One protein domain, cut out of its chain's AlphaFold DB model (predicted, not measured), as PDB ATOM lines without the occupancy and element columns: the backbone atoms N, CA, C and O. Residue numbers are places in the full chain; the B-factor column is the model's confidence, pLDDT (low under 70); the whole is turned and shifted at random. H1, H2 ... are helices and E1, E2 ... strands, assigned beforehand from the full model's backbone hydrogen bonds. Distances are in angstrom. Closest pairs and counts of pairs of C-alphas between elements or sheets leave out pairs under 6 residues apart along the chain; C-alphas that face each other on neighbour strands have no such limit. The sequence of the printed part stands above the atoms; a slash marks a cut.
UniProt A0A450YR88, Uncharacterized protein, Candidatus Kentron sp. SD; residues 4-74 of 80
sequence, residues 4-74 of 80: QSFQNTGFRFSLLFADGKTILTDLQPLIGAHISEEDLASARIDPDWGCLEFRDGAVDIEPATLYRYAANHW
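Overview. This is residues 4 to 74 of the 80 residues of an uncharacterized protein of Candidatus Kentron sp. SD (UniProt A0A450YR88). A three-stranded antiparallel sheet, E1 E2 E3, forms one wall, and helix H3 crosses over one of its faces at E2 and E3. The small hairpin E4 and E5 lies on the same side of the wall as H3, and the short helices H1 and H2 lie toward the end where E1 turns into E2. The printed part has 71 residues, with three named helices and five named strands in the order E1 E2 E3 H1 H2 E4 E5 H3. The class is mixed, helices and strands. The whole is compact, with a radius of gyration of the C-alphas of 11.0 A, and rounded, spanning 29 by 26 by 18 A.

Along the chain. E1, residues 4 to 9, is 17.7 A long and begins at C-alpha 4, (-21.259, 12.435, -29.400). E2, residues 12 to 17, is 15.9 A long, and E3, residues 22 to 26, is 13.4 A. H1 is residues 28 to 31 and H2 residues 38 to 42. E4, residues 52 to 54, begins at C-alpha 52, (-13.435, 17.874, -29.985), and E5 is residues 59 to 61. H3, residues 63 to 72, is 14.4 A long and ends at C-alpha 72, (-14.444, 18.521, -12.499).

Arrangement. E1, E2 and E3 form a meander, each strand the antiparallel neighbour of the one before; E2 is the inner strand. Between E1 and E2, N 14 and O 7 are within hydrogen-bond range at 2.8 A; between E2 and E3, N 13 and O 25 at 2.9 A. H3 is on this sheet, giving two layers, a helix on one face of a sheet. Its height over the sheet is 9.4 A, and it runs across the strands, at 70 degrees to E3 on the local plane. The closest C-alphas of E3 and H3 are those of Thr 25 and Ala 70, 5.5 A apart. E4 and E5 form an antiparallel hairpin, with N 54 and O 59 at 2.8 A. Residues 44 to 45 pair antiparallel with residues 52 to 53 of E4. The closest C-alphas of H2 and E4 are those of Ser 42 and Phe 54, 5.2 A apart. H1 is not on the three-stranded sheet, and H1 and H2 are apart. In H3 every O i to N i+4 pair is within hydrogen-bond range; in H2 0 of 1 is, with 2 of 2 O i to N i+3 pairs within range; H1 is too short for an O i to N i+4 pair.

Size, cuts and confidence. The two C-alphas farthest apart are those of Asp 19 and Glu 38, at 30.3 A. The printed part has no cut and no long link. The mean pLDDT of the printed part is 96.4, and no printed residue is under 70.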
ATOM      1  N   GLN A   4     -20.239  12.746 -28.392       97.12
ATOM      2  CA  GLN A   4     -21.259  12.435 -29.400       97.12
ATOM      3  C   GLN A   4     -21.829  13.689 -30.053       97.12
ATOM      4  O   GLN A   4     -22.082  13.699 -31.254       97.12
ATOM      5  N   SER A   5     -22.049  14.741 -29.270       98.00
ATOM      6  CA  SER A   5     -22.484  16.036 -29.779       98.00
ATOM      7  C   SER A   5     -22.070  17.149 -28.828       98.00
ATOM      8  O   SER A   5     -21.772  16.913 -27.651       98.00
ATOM      9  N   PHE A   6     -22.052  18.374 -29.341       98.31
ATOM     10  CA  PHE A   6     -21.886  19.554 -28.517       98.31
ATOM     11  C   PHE A   6     -22.692  20.732 -29.053       98.31
ATOM     12  O   PHE A   6     -23.113  20.758 -30.210       98.31
ATOM     13  N   GLN A   7     -22.886  21.715 -28.186       98.25
ATOM     14  CA  GLN A   7     -23.312  23.066 -28.533       98.25
ATOM     15  C   GLN A   7     -22.444  24.047 -27.757       98.25
ATOM     16  O   GLN A   7     -22.060  23.746 -26.623       98.25
ATOM     17  N   ASN A   8     -22.164  25.217 -28.321       97.62
ATOM     18  CA  ASN A   8     -21.411  26.242 -27.615       97.62
ATOM     19  C   ASN A   8     -21.901  27.660 -27.905       97.62
ATOM     20  O   ASN A   8     -22.361  27.975 -29.000       97.62
ATOM     21  N   THR A   9     -21.736  28.517 -26.899       96.81
ATOM     22  CA  THR A   9     -21.825  29.974 -27.020       96.81
ATOM     23  C   THR A   9     -20.544  30.546 -26.432       96.81
ATOM     24  O   THR A   9     -20.354  30.522 -25.212       96.81
ATOM     25  N   GLY A  10     -19.637  31.008 -27.295       96.88
ATOM     26  CA  GLY A  10     -18.259  31.276 -26.884       96.88
ATOM     27  C   GLY A  10     -17.618  30.008 -26.300       96.88
ATOM     28  O   GLY A  10     -17.822  28.907 -26.816       96.88
ATOM     29  N   PHE A  11     -16.891  30.156 -25.192       97.56
ATOM     30  CA  PHE A  11     -16.217  29.049 -24.503       97.56
ATOM     31  C   PHE A  11     -17.107  28.219 -23.568       97.56
ATOM     32  O   PHE A  11     -16.623  27.281 -22.934       97.56
ATOM     33  N   ARG A  12     -18.410  28.509 -23.483       97.69
ATOM     34  CA  ARG A  12     -19.351  27.671 -22.729       97.69
ATOM     35  C   ARG A  12     -19.882  26.565 -23.620       97.69
ATOM     36  O   ARG A  12     -20.586  26.853 -24.586       97.69
ATOM     37  N   PHE A  13     -19.582  25.323 -23.261       98.06
ATOM     38  CA  PHE A  13     -19.974  24.135 -24.010       98.06
ATOM     39  C   PHE A  13     -20.989  23.297 -23.234       98.06
ATOM     40  O   PHE A  13     -20.834  23.063 -22.036       98.06
ATOM     41  N   SER A  14     -21.997  22.805 -23.951       98.19
ATOM     42  CA  SER A  14     -22.830  21.665 -23.569       98.19
ATOM     43  C   SER A  14     -22.299  20.438 -24.298       98.19
ATOM     44  O   SER A  14     -22.309  20.420 -25.527       98.19
ATOM     45  N   LEU A  15     -21.789  19.450 -23.562       98.00
ATOM     46  CA  LEU A  15     -21.086  18.284 -24.105       98.00
ATOM     47  C   LEU A  15     -21.869  17.004 -23.803       98.00
ATOM     48  O   LEU A  15     -21.990  16.648 -22.630       98.00
ATOM     49  N   LEU A  16     -22.369  16.307 -24.830       97.69
ATOM     50  CA  LEU A  16     -23.003  14.990 -24.696       97.69
ATOM     51  C   LEU A  16     -21.982  13.887 -24.968       97.69
ATOM     52  O   LEU A  16     -21.451  13.774 -26.075       97.69
ATOM     53  N   PHE A  17     -21.740  13.039 -23.975       96.94
ATOM     54  CA  PHE A  17     -20.809  11.919 -24.079       96.94
ATOM     55  C   PHE A  17     -21.513  10.586 -24.347       96.94
ATOM     56  O   PHE A  17     -22.716  10.437 -24.155       96.94
ATOM     57  N   ALA A  18     -20.732   9.586 -24.762       96.25
ATOM     58  CA  ALA A  18     -21.229   8.253 -25.107       96.25
ATOM     59  C   ALA A  18     -21.907   7.478 -23.959       96.25
ATOM     60  O   ALA A  18     -22.589   6.493 -24.225       96.25
ATOM     61  N   ASP A  19     -21.745   7.901 -22.703       95.88
ATOM     62  CA  ASP A  19     -22.495   7.364 -21.558       95.88
ATOM     63  C   ASP A  19     -23.861   8.039 -21.344       95.88
ATOM     64  O   ASP A  19     -24.544   7.752 -20.362       95.88
ATOM     65  N   GLY A  20     -24.255   8.937 -22.248       96.62
ATOM     66  CA  GLY A  20     -25.521   9.660 -22.211       96.62
ATOM     67  C   GLY A  20     -25.520  10.889 -21.304       96.62
ATOM     68  O   GLY A  20     -26.561  11.533 -21.173       96.62
ATOM     69  N   LYS A  21     -24.395  11.241 -20.667       95.62
ATOM     70  CA  LYS A  21     -24.328  12.435 -19.817       95.62
ATOM     71  C   LYS A  21     -24.084  13.687 -20.641       95.62
ATOM     72  O   LYS A  21     -23.155  13.736 -21.448       95.62
ATOM     73  N   THR A  22     -24.861  14.721 -20.334       96.94
ATOM     74  CA  THR A  22     -24.623  16.088 -20.797       96.94
ATOM     75  C   THR A  22     -23.976  16.897 -19.682       96.94
ATOM     76  O   THR A  22     -24.520  16.969 -18.580       96.94
ATOM     77  N   ILE A  23     -22.830  17.518 -19.961       96.94
ATOM     78  CA  ILE A  23     -22.115  18.368 -19.003       96.94
ATOM     79  C   ILE A  23     -21.971  19.774 -19.580       96.94
ATOM     80  O   ILE A  23     -21.504  19.940 -20.705       96.94
ATOM     81  N   LEU A  24     -22.356  20.779 -18.791       98.00
ATOM     82  CA  LEU A  24     -22.111  22.189 -19.089       98.00
ATOM     83  C   LEU A  24     -20.792  22.618 -18.451       98.00
ATOM     84  O   LEU A  24     -20.632  22.483 -17.239       98.00
ATOM     85  N   THR A  25     -19.856  23.140 -19.238       97.44
ATOM     86  CA  THR A  25     -18.533  23.554 -18.746       97.44
ATOM     87  C   THR A  25     -17.999  24.764 -19.511       97.44
ATOM     88  O   THR A  25     -18.412  25.026 -20.643       97.44
ATOM     89  N   ASP A  26     -17.091  25.507 -18.884       97.38
ATOM     90  CA  ASP A  26     -16.314  26.564 -19.529       97.38
ATOM     91  C   ASP A  26     -14.943  26.005 -19.932       97.38
ATOM     92  O   ASP A  26     -14.138  25.605 -19.081       97.38
ATOM     93  N   LEU A  27     -14.689  25.953 -21.239       97.75
ATOM     94  CA  LEU A  27     -13.433  25.456 -21.791       97.75
ATOM     95  C   LEU A  27     -12.365  26.547 -21.916       97.75
ATOM     96  O   LEU A  27     -11.222  26.209 -22.215       97.75
ATOM     97  N   GLN A  28     -12.668  27.824 -21.657       97.31
ATOM     98  CA  GLN A  28     -11.693  28.910 -21.799       97.31
ATOM     99  C   GLN A  28     -10.385  28.649 -21.031       97.31
ATOM    100  O   GLN A  28      -9.323  28.842 -21.622       97.31
ATOM    101  N   PRO A  29     -10.392  28.145 -19.780       96.94
ATOM    102  CA  PRO A  29      -9.147  27.842 -19.072       96.94
ATOM    103  C   PRO A  29      -8.331  26.706 -19.704       96.94
ATOM    104  O   PRO A  29      -7.120  26.652 -19.516       96.94
ATOM    105  N   LEU A  30      -8.983  25.798 -20.438       95.94
ATOM    106  CA  LEU A  30      -8.335  24.651 -21.071       95.94
ATOM    107  C   LEU A  30      -7.762  24.996 -22.450       95.94
ATOM    108  O   LEU A  30      -6.664  24.555 -22.776       95.94
ATOM    109  N   ILE A  31      -8.496  25.770 -23.259       96.06
ATOM    110  CA  ILE A  31      -8.145  26.012 -24.671       96.06
ATOM    111  C   ILE A  31      -7.888  27.476 -25.030       96.06
ATOM    112  O   ILE A  31      -7.376  27.741 -26.114       96.06
ATOM    113  N   GLY A  32      -8.185  28.433 -24.151       96.19
ATOM    114  CA  GLY A  32      -8.125  29.867 -24.463       96.19
ATOM    115  C   GLY A  32      -6.722  30.410 -24.757       96.19
ATOM    116  O   GLY A  32      -6.591  31.478 -25.342       96.19
ATOM    117  N   ALA A  33      -5.664  29.675 -24.399       96.62
ATOM    118  CA  ALA A  33      -4.290  29.998 -24.800       96.62
ATOM    119  C   ALA A  33      -3.950  29.549 -26.239       96.62
ATOM    120  O   ALA A  33      -2.922  29.948 -26.783       96.62
ATOM    121  N   HIS A  34      -4.790  28.706 -26.846       96.62
ATOM    122  CA  HIS A  34      -4.555  28.066 -28.146       96.62
ATOM    123  C   HIS A  34      -5.633  28.381 -29.189       96.62
ATOM    124  O   HIS A  34      -5.392  28.180 -30.379       96.62
ATOM    125  N   ILE A  35      -6.805  28.826 -28.736       97.06
ATOM    126  CA  ILE A  35      -8.022  29.051 -29.518       97.06
ATOM    127  C   ILE A  35      -8.559  30.436 -29.170       97.06
ATOM    128  O   ILE A  35      -8.809  30.730 -28.000       97.06
ATOM    129  N   SER A  36      -8.726  31.285 -30.183       96.62
ATOM    130  CA  SER A  36      -9.432  32.561 -30.051       96.62
ATOM    131  C   SER A  36     -10.953  32.365 -30.110       96.62
ATOM    132  O   SER A  36     -11.436  31.290 -30.463       96.62
ATOM    133  N   GLU A  37     -11.740  33.399 -29.795       96.00
ATOM    134  CA  GLU A  37     -13.201  33.320 -29.956       96.00
ATOM    135  C   GLU A  37     -13.624  33.084 -31.415       96.00
ATOM    136  O   GLU A  37     -14.598  32.378 -31.660       96.00
ATOM    137  N   GLU A  38     -12.880  33.626 -32.381       96.81
ATOM    138  CA  GLU A  38     -13.150  33.442 -33.813       96.81
ATOM    139  C   GLU A  38     -12.922  31.986 -34.244       96.81
ATOM    140  O   GLU A  38     -13.720  31.412 -34.989       96.81
ATOM    141  N   ASP A  39     -11.881  31.349 -33.702       97.69
ATOM    142  CA  ASP A  39     -11.544  29.953 -33.990       97.69
ATOM    143  C   ASP A  39     -12.617  28.969 -33.496       97.69
ATOM    144  O   ASP A  39     -12.709  27.853 -34.011       97.69
ATOM    145  N   LEU A  40     -13.470  29.353 -32.537       97.88
ATOM    146  CA  LEU A  40     -14.551  28.495 -32.034       97.88
ATOM    147  C   LEU A  40     -15.548  28.095 -33.124       97.88
ATOM    148  O   LEU A  40     -16.166  27.038 -33.019       97.88
ATOM    149  N   ALA A  41     -15.688  28.901 -34.181       97.38
ATOM    150  CA  ALA A  41     -16.539  28.574 -35.324       97.38
ATOM    151  C   ALA A  41     -16.055  27.332 -36.098       97.38
ATOM    152  O   ALA A  41     -16.832  26.725 -36.831       97.38
ATOM    153  N   SER A  42     -14.787  26.944 -35.929       97.75
ATOM    154  CA  SER A  42     -14.202  25.746 -36.545       97.75
ATOM    155  C   SER A  42     -14.395  24.467 -35.724       97.75
ATOM    156  O   SER A  42     -13.958  23.402 -36.162       97.75
ATOM    157  N   ALA A  43     -15.018  24.560 -34.543       98.06
ATOM    158  CA  ALA A  43     -15.222  23.421 -33.662       98.06
ATOM    159  C   ALA A  43     -15.999  22.302 -34.371       98.06
ATOM    160  O   ALA A  43     -17.073  22.533 -34.933       98.06
ATOM    161  N   ARG A  44     -15.493  21.070 -34.300       98.12
ATOM    162  CA  ARG A  44     -16.194  19.872 -34.780       98.12
ATOM    163  C   ARG A  44     -15.754  18.624 -34.024       98.12
ATOM    164  O   ARG A  44     -14.823  18.661 -33.226       98.12
ATOM    165  N   ILE A  45     -16.471  17.528 -34.251       98.25
ATOM    166  CA  ILE A  45     -16.103  16.216 -33.720       98.25
ATOM    167  C   ILE A  45     -15.337  15.467 -34.804       98.25
ATOM    168  O   ILE A  45     -15.866  15.303 -35.905       98.25
ATOM    169  N   ASP A  46     -14.136  14.991 -34.489       95.75
ATOM    170  CA  ASP A  46     -13.434  14.048 -35.359       95.75
ATOM    171  C   ASP A  46     -14.246  12.734 -35.443       95.75
ATOM    172  O   ASP A  46     -14.562  12.141 -34.401       95.75
ATOM    173  N   PRO A  47     -14.616  12.259 -36.645       90.50
ATOM    174  CA  PRO A  47     -15.514  11.114 -36.803       90.50
ATOM    175  C   PRO A  47     -14.888   9.768 -36.407       90.50
ATOM    176  O   PRO A  47     -15.615   8.845 -36.027       90.50
ATOM    177  N   ASP A  48     -13.564   9.644 -36.452       90.25
ATOM    178  CA  ASP A  48     -12.854   8.398 -36.169       90.25
ATOM    179  C   ASP A  48     -12.570   8.272 -34.657       90.25
ATOM    180  O   ASP A  48     -12.844   7.246 -34.009       90.25
ATOM    181  N   TRP A  49     -12.106   9.361 -34.046       90.38
ATOM    182  CA  TRP A  49     -11.634   9.418 -32.665       90.38
ATOM    183  C   TRP A  49     -12.720   9.883 -31.690       90.38
ATOM    184  O   TRP A  49     -12.759   9.422 -30.543       90.38
ATOM    185  N   GLY A  50     -13.660  10.717 -32.139       92.94
ATOM    186  CA  GLY A  50     -14.693  11.321 -31.295       92.94
ATOM    187  C   GLY A  50     -14.145  12.387 -30.343       92.94
ATOM    188  O   GLY A  50     -14.685  12.544 -29.241       92.94
ATOM    189  N   CYS A  51     -13.039  13.043 -30.715       95.19
ATOM    190  CA  CYS A  51     -12.476  14.197 -30.012       95.19
ATOM    191  C   CYS A  51     -13.142  15.495 -30.470       95.19
ATOM    192  O   CYS A  51     -13.691  15.570 -31.567       95.19
ATOM    193  N   LEU A  52     -13.106  16.506 -29.600       98.06
ATOM    194  CA  LEU A  52     -13.435  17.874 -29.985       98.06
ATOM    195  C   LEU A  52     -12.189  18.483 -30.623       98.06
ATOM    196  O   LEU A  52     -11.153  18.552 -29.963       98.06
ATOM    197  N   GLU A  53     -12.298  18.926 -31.867       98.12
ATOM    198  CA  GLU A  53     -11.201  19.539 -32.608       98.12
ATOM    199  C   GLU A  53     -11.566  20.914 -33.165       98.12
ATOM    200  O   GLU A  53     -12.737  21.248 -33.354       98.12
ATOM    201  N   PHE A  54     -10.532  21.708 -33.425       98.19
ATOM    202  CA  PHE A  54     -10.588  23.067 -33.945       98.19
ATOM    203  C   PHE A  54      -9.527  23.238 -35.036       98.19
ATOM    204  O   PHE A  54      -8.531  22.509 -35.075       98.19
ATOM    205  N   ARG A  55      -9.709  24.250 -35.891       97.00
ATOM    206  CA  ARG A  55      -8.769  24.645 -36.955       97.00
ATOM    207  C   ARG A  55      -8.317  23.455 -37.800       97.00
ATOM    208  O   ARG A  55      -7.129  23.187 -37.943       97.00
ATOM    209  N   ASP A  56      -9.297  22.713 -38.298       94.56
ATOM    210  CA  ASP A  56      -9.093  21.539 -39.141       94.56
ATOM    211  C   ASP A  56      -8.218  20.427 -38.523       94.56
ATOM    212  O   ASP A  56      -7.491  19.742 -39.238       94.56
ATOM    213  N   GLY A  57      -8.289  20.245 -37.200       94.50
ATOM    214  CA  GLY A  57      -7.532  19.216 -36.474       94.50
ATOM    215  C   GLY A  57      -6.163  19.681 -35.968       94.50
ATOM    216  O   GLY A  57      -5.435  18.907 -35.356       94.50
ATOM    217  N   ALA A  58      -5.791  20.952 -36.172       95.81
ATOM    218  CA  ALA A  58      -4.543  21.502 -35.633       95.81
ATOM    219  C   ALA A  58      -4.545  21.623 -34.098       95.81
ATOM    220  O   ALA A  58      -3.483  21.730 -33.483       95.81
ATOM    221  N   VAL A  59      -5.732  21.654 -33.483       96.25
ATOM    222  CA  VAL A  59      -5.917  21.584 -32.031       96.25
ATOM    223  C   VAL A  59      -7.050  20.618 -31.743       96.25
ATOM    224  O   VAL A  59      -8.174  20.847 -32.180       96.25
ATOM    225  N   ASP A  60      -6.774  19.592 -30.952       96.88
ATOM    226  CA  ASP A  60      -7.764  18.628 -30.495       96.88
ATOM    227  C   ASP A  60      -7.729  18.462 -28.972       96.88
ATOM    228  O   ASP A  60      -6.755  18.792 -28.290       96.88
ATOM    229  N   ILE A  61      -8.832  17.956 -28.426       97.50
ATOM    230  CA  ILE A  61      -8.923  17.536 -27.033       97.50
ATOM    231  C   ILE A  61      -9.296  16.058 -27.000       97.50
ATOM    232  O   ILE A  61     -10.422  15.674 -27.331       97.50
ATOM    233  N   GLU A  62      -8.363  15.235 -26.521       95.94
ATOM    234  CA  GLU A  62      -8.564  13.801 -26.317       95.94
ATOM    235  C   GLU A  62      -9.853  13.538 -25.504       95.94
ATOM    236  O   GLU A  62     -10.071  14.175 -24.463       95.94
ATOM    237  N   PRO A  63     -10.731  12.605 -25.924       95.00
ATOM    238  CA  PRO A  63     -12.087  12.528 -25.378       95.00
ATOM    239  C   PRO A  63     -12.142  12.239 -23.872       95.00
ATOM    240  O   PRO A  63     -13.001  12.764 -23.158       95.00
ATOM    241  N   ALA A  64     -11.225  11.415 -23.344       95.44
ATOM    242  CA  ALA A  64     -11.182  11.153 -21.909       95.44
ATOM    243  C   ALA A  64     -10.698  12.377 -21.115       95.44
ATOM    244  O   ALA A  64     -11.186  12.614 -20.009       95.44
ATOM    245  N   THR A  65      -9.778  13.165 -21.670       96.62
ATOM    246  CA  THR A  65      -9.328  14.436 -21.093       96.62
ATOM    247  C   THR A  65     -10.458  15.454 -21.049       96.62
ATOM    248  O   THR A  65     -10.710  16.011 -19.978       96.62
ATOM    249  N   LEU A  66     -11.207  15.611 -22.144       97.75
ATOM    250  CA  LEU A  66     -12.382  16.482 -22.181       97.75
ATOM    251  C   LEU A  66     -13.424  16.071 -21.130       97.75
ATOM    252  O   LEU A  66     -13.882  16.910 -20.356       97.75
ATOM    253  N   TYR A  67     -13.753  14.777 -21.048       96.75
ATOM    254  CA  TYR A  67     -14.716  14.267 -20.066       96.75
ATOM    255  C   TYR A  67     -14.266  14.521 -18.622       96.75
ATOM    256  O   TYR A  67     -15.046  15.011 -17.807       96.75
ATOM    257  N   ARG A  68     -13.001  14.219 -18.293       96.81
ATOM    258  CA  ARG A  68     -12.447  14.458 -16.948       96.81
ATOM    259  C   ARG A  68     -12.445  15.939 -16.592       96.81
ATOM    260  O   ARG A  68     -12.773  16.284 -15.461       96.81
ATOM    261  N   TYR A  69     -12.072  16.805 -17.532       97.44
ATOM    262  CA  TYR A  69     -12.088  18.243 -17.304       97.44
ATOM    263  C   TYR A  69     -13.515  18.726 -17.030       97.44
ATOM    264  O   TYR A  69     -13.754  19.316 -15.977       97.44
ATOM    265  N   ALA A  70     -14.460  18.398 -17.918       96.50
ATOM    266  CA  ALA A  70     -15.853  18.815 -17.804       96.50
ATOM    267  C   ALA A  70     -16.494  18.327 -16.495       96.50
ATOM    268  O   ALA A  70     -17.163  19.098 -15.815       96.50
ATOM    269  N   ALA A  71     -16.240  17.077 -16.095       94.62
ATOM    270  CA  ALA A  71     -16.763  16.511 -14.850       94.62
ATOM    271  C   ALA A  71     -16.247  17.222 -13.583       94.62
ATOM    272  O   ALA A  71     -16.949  17.250 -12.576       94.62
ATOM    273  N   ASN A  72     -15.047  17.809 -13.630       95.69
ATOM    274  CA  ASN A  72     -14.444  18.521 -12.499       95.69
ATOM    275  C   ASN A  72     -14.700  20.040 -12.518       95.69
ATOM    276  O   ASN A  72     -14.543  20.689 -11.489       95.69
ATOM    277  N   HIS A  73     -15.097  20.597 -13.665       94.38
ATOM    278  CA  HIS A  73     -15.276  22.041 -13.887       94.38
ATOM    279  C   HIS A  73     -16.660  22.347 -14.474       94.38
ATOM    280  O   HIS A  73     -16.814  23.180 -15.374       94.38
ATOM    281  N   TRP A  74     -17.678  21.620 -14.016       85.38
ATOM    282  CA  TRP A  74     -19.048  21.825 -14.464       85.38
ATOM    283  C   TRP A  74     -19.607  23.135 -13.902       85.38
ATOM    284  O   TRP A  74     -19.309  23.543 -12.778       85.38
TER     285      TRP A  74